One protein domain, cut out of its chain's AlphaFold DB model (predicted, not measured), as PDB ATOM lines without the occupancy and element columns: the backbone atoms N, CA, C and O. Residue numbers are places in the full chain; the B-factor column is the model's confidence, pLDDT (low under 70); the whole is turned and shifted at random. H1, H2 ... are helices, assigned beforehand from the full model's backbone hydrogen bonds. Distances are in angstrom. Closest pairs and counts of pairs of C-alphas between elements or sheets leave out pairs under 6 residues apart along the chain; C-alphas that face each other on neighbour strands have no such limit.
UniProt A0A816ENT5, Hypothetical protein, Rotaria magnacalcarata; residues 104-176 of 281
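What this domain is: This is residues 104 to 176 of the 281 residues of the protein "Hypothetical protein" of Rotaria magnacalcarata (UniProt A0A816ENT5). The two long helices, H1 and H3, stand apart like the arms of an open V, with the short helix H2 between them, close to both, where the chain turns. Beyond the end of H3 the chain turns again into a small tail of two short helices, H4 and H5, and residues 170 to 176 stick out; before H1 runs a stretch with no named element, residues 104 to 116. The printed part has 73 residues with five named helices in the order H1, H2, H3, H4, H5 and no named strand, and the class is all helix. It is only just loose, close to compact, with a radius of gyration of the C-alphas of 13.8 A, and the C-alphas span 39 by 30 by 20 A.

Where its parts are: Begin with the longest helix, H1, residues 117 to 134: find C-alpha 117 at (-31.892, 100.165, 17.867), from where the helix runs 25.6 A to C-alpha 134 at (-39.344, 83.166, 0.276). Look next at H3, residues 144 to 160, which runs 24.3 A from C-alpha 144 at (-50.479, 86.737, 15.385). Between them you find H2, residues 139 to 142. After H3 come H4, residues 166 to 170, and H5, residues 172 to 175, which ends with C-alpha 175 at (-38.191, 63.743, 12.508).

How they stand to each other: Start from H1, which is close to H2 but not clearly touching it; their closest C-alphas, those of Cys 127 and Val 141, are 6.7 A apart. H2 is also close to H3 but not clearly touching it, with the closest C-alphas, those of Ser 140 and Phe 146, 6.9 A apart. H1 and H3 are apart. H3 and H4 are apart too, though they follow each other, and H4 and H5 meet only through their link. In the backbones of H1, H3 and H4, each O i to N i+4 pair is within hydrogen-bond range; H2 and H5, with 4 residues each, are too short for such a pair.

The domain as a whole: Look for the two C-alphas farthest apart, those of Ser 111 and His 175, at 40.6 A. The printed part has no cut, and the four links between the helices are tight. Residues 109 to 123, of which 117 to 123 belong to H1, stand free, and so do residues 170 to 176, of which 172 to 175 belong to H5. In the B-factor column the mean pLDDT of the printed part is 73.9; residues 104 to 116 and 164 to 176 are under 70, and the mean over H5 is 42.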
ATOM      1  N   SER A 104     -41.725  99.898   9.666       56.59
ATOM      2  CA  SER A 104     -42.064 100.603  10.907       56.59
ATOM      3  C   SER A 104     -43.558 100.817  11.181       56.59
ATOM      4  O   SER A 104     -43.909 101.007  12.335       56.59
ATOM      5  N   SER A 105     -44.430 100.796  10.174       63.06
ATOM      6  CA  SER A 105     -45.886 100.926  10.336       63.06
ATOM      7  C   SER A 105     -46.598  99.598  10.626       63.06
ATOM      8  O   SER A 105     -47.722  99.619  11.117       63.06
ATOM      9  N   TYR A 106     -45.948  98.458  10.364       60.69
ATOM     10  CA  TYR A 106     -46.431  97.129  10.763       60.69
ATOM     11  C   TYR A 106     -45.905  96.698  12.138       60.69
ATOM     12  O   TYR A 106     -46.476  95.814  12.769       60.69
ATOM     13  N   CYS A 107     -44.842  97.339  12.632       52.00
ATOM     14  CA  CYS A 107     -44.375  97.160  14.000       52.00
ATOM     15  C   CYS A 107     -45.089  98.158  14.931       52.00
ATOM     16  O   CYS A 107     -44.826  99.358  14.819       52.00
ATOM     17  N   PRO A 108     -45.948  97.722  15.870       55.97
ATOM     18  CA  PRO A 108     -46.486  98.623  16.884       55.97
ATOM     19  C   PRO A 108     -45.332  99.266  17.666       55.97
ATOM     20  O   PRO A 108     -44.458  98.567  18.181       55.97
ATOM     21  N   GLN A 109     -45.314 100.601  17.743       54.00
ATOM     22  CA  GLN A 109     -44.366 101.327  18.587       54.00
ATOM     23  C   GLN A 109     -44.726 101.068  20.051       54.00
ATOM     24  O   GLN A 109     -45.570 101.752  20.626       54.00
ATOM     25  N   SER A 110     -44.125 100.041  20.650       53.25
ATOM     26  CA  SER A 110     -44.240  99.814  22.085       53.25
ATOM     27  C   SER A 110     -43.277 100.742  22.824       53.25
ATOM     28  O   SER A 110     -42.130 100.936  22.425       53.25
ATOM     29  N   SER A 111     -43.723 101.300  23.946       52.44
ATOM     30  CA  SER A 111     -42.907 102.117  24.856       52.44
ATOM     31  C   SER A 111     -41.731 101.355  25.495       52.44
ATOM     32  O   SER A 111     -40.904 101.966  26.166       52.44
ATOM     33  N   LEU A 112     -41.611 100.047  25.239       52.12
ATOM     34  CA  LEU A 112     -40.465  99.200  25.594       52.12
ATOM     35  C   LEU A 112     -39.262  99.387  24.640       52.12
ATOM     36  O   LEU A 112     -38.187  98.848  24.884       52.12
ATOM     37  N   SER A 113     -39.398 100.156  23.551       48.44
ATOM     38  CA  SER A 113     -38.454 100.161  22.421       48.44
ATOM     39  C   SER A 113     -37.166 100.983  22.588       48.44
ATOM     40  O   SER A 113     -36.484 101.214  21.585       48.44
ATOM     41  N   LYS A 114     -36.806 101.457  23.788       55.78
ATOM     42  CA  LYS A 114     -35.508 102.142  23.980       55.78
ATOM     43  C   LYS A 114     -34.321 101.180  23.986       55.78
ATOM     44  O   LYS A 114     -33.183 101.622  23.848       55.78
ATOM     45  N   GLU A 115     -34.571  99.881  24.096       60.09
ATOM     46  CA  GLU A 115     -33.509  98.891  24.139       60.09
ATOM     47  C   GLU A 115     -33.103  98.452  22.721       60.09
ATOM     48  O   GLU A 115     -33.858  97.850  21.957       60.09
ATOM     49  N   CYS A 116     -31.870  98.836  22.381       69.00
ATOM     50  CA  CYS A 116     -31.059  98.424  21.239       69.00
ATOM     51  C   CYS A 116     -31.659  98.637  19.824       69.00
ATOM     52  O   CYS A 116     -32.122  97.690  19.176       69.00
ATOM     53  N   PRO A 117     -31.529  99.856  19.259       80.44
ATOM     54  CA  PRO A 117     -31.892 100.165  17.867       80.44
ATOM     55  C   PRO A 117     -31.254  99.227  16.831       80.44
ATOM     56  O   PRO A 117     -31.830  98.969  15.773       80.44
ATOM     57  N   VAL A 118     -30.069  98.694  17.148       86.31
ATOM     58  CA  VAL A 118     -29.320  97.767  16.291       86.31
ATOM     59  C   VAL A 118     -30.053  96.431  16.147       86.31
ATOM     60  O   VAL A 118     -30.207  95.945  15.028       86.31
ATOM     61  N   ILE A 119     -30.567  95.856  17.241       81.62
ATOM     62  CA  ILE A 119     -31.306  94.581  17.203       81.62
ATOM     63  C   ILE A 119     -32.618  94.749  16.429       81.62
ATOM     64  O   ILE A 119     -32.929  93.946  15.553       81.62
ATOM     65  N   GLN A 120     -33.349  95.840  16.674       82.94
ATOM     66  CA  GLN A 120     -34.592  96.132  15.949       82.94
ATOM     67  C   GLN A 120     -34.365  96.306  14.443       82.94
ATOM     68  O   GLN A 120     -35.209  95.923  13.633       82.94
ATOM     69  N   LYS A 121     -33.242  96.915  14.042       87.81
ATOM     70  CA  LYS A 121     -32.861  97.017  12.630       87.81
ATOM     71  C   LYS A 121     -32.612  95.629  12.030       87.81
ATOM     72  O   LYS A 121     -33.243  95.307  11.030       87.81
ATOM     73  N   ARG A 122     -31.805  94.790  12.691       87.44
ATOM     74  CA  ARG A 122     -31.482  93.431  12.217       87.44
ATOM     75  C   ARG A 122     -32.715  92.538  12.075       87.44
ATOM     76  O   ARG A 122     -32.852  91.856  11.069       87.44
ATOM     77  N   ILE A 123     -33.643  92.573  13.037       87.94
ATOM     78  CA  ILE A 123     -34.893  91.792  12.960       87.94
ATOM     79  C   ILE A 123     -35.745  92.239  11.765       87.94
ATOM     80  O   ILE A 123     -36.300  91.402  11.055       87.94
ATOM     81  N   ARG A 124     -35.837  93.552  11.515       88.25
ATOM     82  CA  ARG A 124     -36.587  94.088  10.369       88.25
ATOM     83  C   ARG A 124     -35.974  93.684   9.034       88.25
ATOM     84  O   ARG A 124     -36.718  93.318   8.132       88.25
ATOM     85  N   GLU A 125     -34.648  93.735   8.925       90.00
ATOM     86  CA  GLU A 125     -33.916  93.280   7.738       90.00
ATOM     87  C   GLU A 125     -34.151  91.783   7.491       90.00
ATOM     88  O   GLU A 125     -34.547  91.417   6.389       90.00
ATOM     89  N   ALA A 126     -34.053  90.945   8.527       91.00
ATOM     90  CA  ALA A 126     -34.313  89.507   8.418       91.00
ATOM     91  C   ALA A 126     -35.764  89.182   8.007       91.00
ATOM     92  O   ALA A 126     -35.994  88.307   7.176       91.00
ATOM     93  N   CYS A 127     -36.761  89.900   8.540       90.25
ATOM     94  CA  CYS A 127     -38.160  89.716   8.131       90.25
ATOM     95  C   CYS A 127     -38.394  90.139   6.673       90.25
ATOM     96  O   CYS A 127     -39.163  89.495   5.958       90.25
ATOM     97  N   ALA A 128     -37.744  91.220   6.231       87.88
ATOM     98  CA  ALA A 128     -37.825  91.674   4.847       87.88
ATOM     99  C   ALA A 128     -37.173  90.668   3.888       87.88
ATOM    100  O   ALA A 128     -37.760  90.356   2.856       87.88
ATOM    101  N   GLU A 129     -36.010  90.126   4.254       88.94
ATOM    102  CA  GLU A 129     -35.323  89.075   3.500       88.94
ATOM    103  C   GLU A 129     -36.163  87.796   3.416       88.94
ATOM    104  O   GLU A 129     -36.358  87.277   2.320       88.94
ATOM    105  N   TYR A 130     -36.753  87.340   4.528       88.50
ATOM    106  CA  TYR A 130     -37.680  86.202   4.548       88.50
ATOM    107  C   TYR A 130     -38.832  86.372   3.544       88.50
ATOM    108  O   TYR A 130     -39.129  85.453   2.781       88.50
ATOM    109  N   CYS A 131     -39.451  87.558   3.501       83.75
ATOM    110  CA  CYS A 131     -40.531  87.838   2.553       83.75
ATOM    111  C   CYS A 131     -40.024  87.883   1.104       83.75
ATOM    112  O   CYS A 131     -40.628  87.278   0.222       83.75
ATOM    113  N   ALA A 132     -38.905  88.572   0.860       82.56
ATOM    114  CA  ALA A 132     -38.364  88.781  -0.481       82.56
ATOM    115  C   ALA A 132     -37.817  87.493  -1.115       82.56
ATOM    116  O   ALA A 132     -38.093  87.221  -2.279       82.56
ATOM    117  N   VAL A 133     -37.066  86.698  -0.352       81.62
ATOM    118  CA  VAL A 133     -36.443  85.453  -0.827       81.62
ATOM    119  C   VAL A 133     -37.451  84.304  -0.843       81.62
ATOM    120  O   VAL A 133     -37.459  83.514  -1.781       81.62
ATOM    121  N   GLY A 134     -38.327  84.220   0.166       77.19
ATOM    122  CA  GLY A 134     -39.344  83.166   0.276       77.19
ATOM    123  C   GLY A 134     -40.612  83.408  -0.550       77.19
ATOM    124  O   GLY A 134     -41.472  82.533  -0.613       77.19
ATOM    125  N   GLY A 135     -40.759  84.585  -1.169       79.25
ATOM    126  CA  GLY A 135     -41.970  84.958  -1.908       79.25
ATOM    127  C   GLY A 135     -43.211  85.083  -1.016       79.25
ATOM    128  O   GLY A 135     -44.331  84.862  -1.477       79.25
ATOM    129  N   HIS A 136     -43.026  85.402   0.268       82.56
ATOM    130  CA  HIS A 136     -44.121  85.538   1.224       82.56
ATOM    131  C   HIS A 136     -44.670  86.974   1.247       82.56
ATOM    132  O   HIS A 136     -43.900  87.931   1.126       82.56
ATOM    133  N   PRO A 137     -45.991  87.158   1.434       87.12
ATOM    134  CA  PRO A 137     -46.559  88.483   1.645       87.12
ATOM    135  C   PRO A 137     -46.069  89.072   2.979       87.12
ATOM    136  O   PRO A 137     -45.876  88.351   3.958       87.12
ATOM    137  N   PHE A 138     -45.898  90.395   3.053       83.12
ATOM    138  CA  PHE A 138     -45.433  91.066   4.279       83.12
ATOM    139  C   PHE A 138     -46.406  90.895   5.454       83.12
ATOM    140  O   PHE A 138     -46.015  90.969   6.618       83.12
ATOM    141  N   GLU A 139     -47.675  90.619   5.170       88.19
ATOM    142  CA  GLU A 139     -48.697  90.284   6.155       88.19
ATOM    143  C   GLU A 139     -48.341  89.017   6.951       88.19
ATOM    144  O   GLU A 139     -48.704  88.919   8.124       88.19
ATOM    145  N   SER A 140     -47.572  88.087   6.368       84.19
ATOM    146  CA  SER A 140     -47.134  86.862   7.046       84.19
ATOM    147  C   SER A 140     -46.298  87.149   8.294       84.19
ATOM    148  O   SER A 140     -46.457  86.450   9.288       84.19
ATOM    149  N   VAL A 141     -45.467  88.198   8.291       89.44
ATOM    150  CA  VAL A 141     -44.647  88.567   9.464       89.44
ATOM    151  C   VAL A 141     -45.382  89.463  10.468       89.44
ATOM    152  O   VAL A 141     -44.895  89.689  11.574       89.44
ATOM    153  N   ALA A 142     -46.569  89.965  10.107       86.56
ATOM    154  CA  ALA A 142     -47.434  90.758  10.983       86.56
ATOM    155  C   ALA A 142     -48.532  89.918  11.667       86.56
ATOM    156  O   ALA A 142     -49.199  90.400  12.585       86.56
ATOM    157  N   GLY A 143     -48.737  88.673  11.225       84.00
ATOM    158  CA  GLY A 143     -49.750  87.772  11.763       84.00
ATOM    159  C   GLY A 143     -49.486  87.360  13.215       84.00
ATOM    160  O   GLY A 143     -48.344  87.164  13.635       84.00
ATOM    161  N   ALA A 144     -50.560  87.169  13.986       85.31
ATOM    162  CA  ALA A 144     -50.479  86.737  15.385       85.31
ATOM    163  C   ALA A 144     -49.727  85.400  15.550       85.31
ATOM    164  O   ALA A 144     -49.003  85.209  16.528       85.31
ATOM    165  N   GLU A 145     -49.862  84.502  14.574       82.19
ATOM    166  CA  GLU A 145     -49.198  83.196  14.534       82.19
ATOM    167  C   GLU A 145     -47.676  83.337  14.426       82.19
ATOM    168  O   GLU A 145     -46.942  82.772  15.238       82.19
ATOM    169  N   PHE A 146     -47.197  84.164  13.490       88.12
ATOM    170  CA  PHE A 146     -45.771  84.440  13.313       88.12
ATOM    171  C   PHE A 146     -45.165  85.128  14.542       88.12
ATOM    172  O   PHE A 146     -44.071  84.774  14.989       88.12
ATOM    173  N   ILE A 147     -45.898  86.069  15.147       86.62
ATOM    174  CA  ILE A 147     -45.484  86.727  16.393       86.62
ATOM    175  C   ILE A 147     -45.336  85.697  17.522       86.62
ATOM    176  O   ILE A 147     -44.362  85.742  18.275       86.62
ATOM    177  N   ASN A 148     -46.285  84.766  17.651       86.06
ATOM    178  CA  ASN A 148     -46.228  83.727  18.674       86.06
ATOM    179  C   ASN A 148     -45.050  82.767  18.451       86.06
ATOM    180  O   ASN A 148     -44.316  82.473  19.394       86.06
ATOM    181  N   LEU A 149     -44.818  82.339  17.206       86.25
ATOM    182  CA  LEU A 149     -43.653  81.531  16.839       86.25
ATOM    183  C   LEU A 149     -42.345  82.259  17.173       86.25
ATOM    184  O   LEU A 149     -41.469  81.694  17.822       86.25
ATOM    185  N   THR A 150     -42.235  83.537  16.807       88.06
ATOM    186  CA  THR A 150     -41.044  84.354  17.079       88.06
ATOM    187  C   THR A 150     -40.758  84.440  18.580       88.06
ATOM    188  O   THR A 150     -39.612  84.285  18.997       88.06
ATOM    189  N   LYS A 151     -41.788  84.614  19.420       87.06
ATOM    190  CA  LYS A 151     -41.637  84.586  20.886       87.06
ATOM    191  C   LYS A 151     -41.099  83.245  21.387       87.06
ATOM    192  O   LYS A 151     -40.213  83.231  22.236       87.06
ATOM    193  N   GLN A 152     -41.612  82.133  20.863       84.38
ATOM    194  CA  GLN A 152     -41.135  80.798  21.234       84.38
ATOM    195  C   GLN A 152     -39.672  80.591  20.833       84.38
ATOM    196  O   GLN A 152     -38.889  80.116  21.650       84.38
ATOM    197  N   LEU A 153     -39.283  81.016  19.627       84.69
ATOM    198  CA  LEU A 153     -37.896  80.943  19.156       84.69
ATOM    199  C   LEU A 153     -36.947  81.795  20.010       84.69
ATOM    200  O   LEU A 153     -35.863  81.334  20.354       84.69
ATOM    201  N   ILE A 154     -37.360  83.006  20.402       85.69
ATOM    202  CA  ILE A 154     -36.572  83.870  21.300       85.69
ATOM    203  C   ILE A 154     -36.382  83.201  22.664       85.69
ATOM    204  O   ILE A 154     -35.260  83.144  23.163       85.69
ATOM    205  N   ASN A 155     -37.450  82.660  23.255       84.19
ATOM    206  CA  ASN A 155     -37.373  81.970  24.546       84.19
ATOM    207  C   ASN A 155     -36.494  80.711  24.468       84.19
ATOM    208  O   ASN A 155     -35.695  80.454  25.371       84.19
ATOM    209  N   ALA A 156     -36.603  79.941  23.382       79.69
ATOM    210  CA  ALA A 156     -35.752  78.782  23.136       79.69
ATOM    211  C   ALA A 156     -34.276  79.185  23.005       79.69
ATOM    212  O   ALA A 156     -33.429  78.598  23.672       79.69
ATOM    213  N   GLY A 157     -33.967  80.228  22.226       83.12
ATOM    214  CA  GLY A 157     -32.606  80.758  22.095       83.12
ATOM    215  C   GLY A 157     -32.046  81.310  23.408       83.12
ATOM    216  O   GLY A 157     -30.870  81.119  23.699       83.12
ATOM    217  N   ALA A 158     -32.883  81.928  24.246       82.94
ATOM    218  CA  ALA A 158     -32.486  82.365  25.586       82.94
ATOM    219  C   ALA A 158     -32.134  81.183  26.511       82.94
ATOM    220  O   ALA A 158     -31.242  81.303  27.345       82.94
ATOM    221  N   THR A 159     -32.817  80.047  26.350       82.00
ATOM    222  CA  THR A 159     -32.617  78.843  27.176       82.00
ATOM    223  C   THR A 159     -31.425  78.009  26.706       82.00
ATOM    224  O   THR A 159     -30.667  77.491  27.519       82.00
ATOM    225  N   LEU A 160     -31.275  77.857  25.390       80.31
ATOM    226  CA  LEU A 160     -30.334  76.922  24.767       80.31
ATOM    227  C   LEU A 160     -29.062  77.605  24.236       80.31
ATOM    228  O   LEU A 160     -28.106  76.923  23.878       80.31
ATOM    229  N   GLY A 161     -29.031  78.940  24.188       80.44
ATOM    230  CA  GLY A 161     -27.932  79.714  23.616       80.44
ATOM    231  C   GLY A 161     -27.932  79.743  22.083       80.44
ATOM    232  O   GLY A 161     -28.865  79.302  21.412       80.44
ATOM    233  N   THR A 162     -26.862  80.290  21.502       74.44
ATOM    234  CA  THR A 162     -26.707  80.463  20.044       74.44
ATOM    235  C   THR A 162     -26.227  79.208  19.316       74.44
ATOM    236  O   THR A 162     -26.045  79.246  18.103       74.44
ATOM    237  N   SER A 163     -25.978  78.111  20.034       71.38
ATOM    238  CA  SER A 163     -25.530  76.834  19.463       71.38
ATOM    239  C   SER A 163     -26.658  76.035  18.810       71.38
ATOM    240  O   SER A 163     -26.382  75.017  18.183       71.38
ATOM    241  N   VAL A 164     -27.915  76.475  18.931       66.25
ATOM    242  CA  VAL A 164     -29.040  75.780  18.304       66.25
ATOM    243  C   VAL A 164     -29.052  76.045  16.806       66.25
ATOM    244  O   VAL A 164     -29.244  77.173  16.347       66.25
ATOM    245  N   ILE A 165     -28.898  74.979  16.031       68.94
ATOM    246  CA  ILE A 165     -29.030  75.029  14.583       68.94
ATOM    247  C   ILE A 165     -30.526  75.166  14.275       68.94
ATOM    248  O   ILE A 165     -31.308  74.254  14.525       68.94
ATOM    249  N   ALA A 166     -30.956  76.308  13.728       63.09
ATOM    250  CA  ALA A 166     -32.368  76.550  13.395       63.09
ATOM    251  C   ALA A 166     -32.946  75.472  12.460       63.09
ATOM    252  O   ALA A 166     -34.119  75.115  12.568       63.09
ATOM    253  N   ASN A 167     -32.104  74.895  11.594       59.00
ATOM    254  CA  ASN A 167     -32.488  73.734  10.803       59.00
ATOM    255  C   ASN A 167     -32.837  72.537  11.685       59.00
ATOM    256  O   ASN A 167     -33.822  71.887  11.386       59.00
ATOM    257  N   GLU A 168     -32.147  72.253  12.787       58.78
ATOM    258  CA  GLU A 168     -32.535  71.156  13.684       58.78
ATOM    259  C   GLU A 168     -33.890  71.420  14.345       58.78
ATOM    260  O   GLU A 168     -34.696  70.508  14.423       58.78
ATOM    261  N   LEU A 169     -34.212  72.666  14.711       58.84
ATOM    262  CA  LEU A 169     -35.536  73.030  15.240       58.84
ATOM    263  C   LEU A 169     -36.660  72.857  14.202       58.84
ATOM    264  O   LEU A 169     -37.716  72.312  14.523       58.84
ATOM    265  N   ILE A 170     -36.452  73.317  12.963       53.50
ATOM    266  CA  ILE A 170     -37.496  73.396  11.920       53.50
ATOM    267  C   ILE A 170     -37.607  72.090  11.112       53.50
ATOM    268  O   ILE A 170     -38.708  71.662  10.751       53.50
ATOM    269  N   THR A 171     -36.487  71.406  10.857       43.12
ATOM    270  CA  THR A 171     -36.471  70.090  10.183       43.12
ATOM    271  C   THR A 171     -37.026  68.983  11.063       43.12
ATOM    272  O   THR A 171     -37.292  67.884  10.574       43.12
ATOM    273  N   THR A 172     -37.321  69.269  12.331       40.44
ATOM    274  CA  THR A 172     -38.007  68.297  13.160       40.44
ATOM    275  C   THR A 172     -39.417  67.943  12.679       40.44
ATOM    276  O   THR A 172     -39.949  66.957  13.158       40.44
ATOM    277  N   SER A 173     -40.032  68.605  11.690       43.66
ATOM    278  CA  SER A 173     -41.275  68.059  11.106       43.66
ATOM    279  C   SER A 173     -41.058  66.733  10.357       43.66
ATOM    280  O   SER A 173     -41.931  65.866  10.395       43.66
ATOM    281  N   SER A 174     -39.874  66.510   9.764       43.09
ATOM    282  CA  SER A 174     -39.529  65.207   9.177       43.09
ATOM    283  C   SER A 174     -39.108  64.178  10.237       43.09
ATOM    284  O   SER A 174     -39.320  62.984  10.033       43.09
ATOM    285  N   HIS A 175     -38.587  64.622  11.393       42.00
ATOM    286  CA  HIS A 175     -38.191  63.743  12.508       42.00
ATOM    287  C   HIS A 175     -39.321  63.435  13.512       42.00
ATOM    288  O   HIS A 175     -39.404  62.309  13.993       42.00
ATOM    289  N   TYR A 176     -40.227  64.374  13.796       47.91
ATOM    290  CA  TYR A 176     -41.384  64.199  14.688       47.91
ATOM    291  C   TYR A 176     -42.598  63.584  13.985       47.91
ATOM    292  O   TYR A 176     -43.580  63.293  14.662       47.91
TER     293      TYR A 176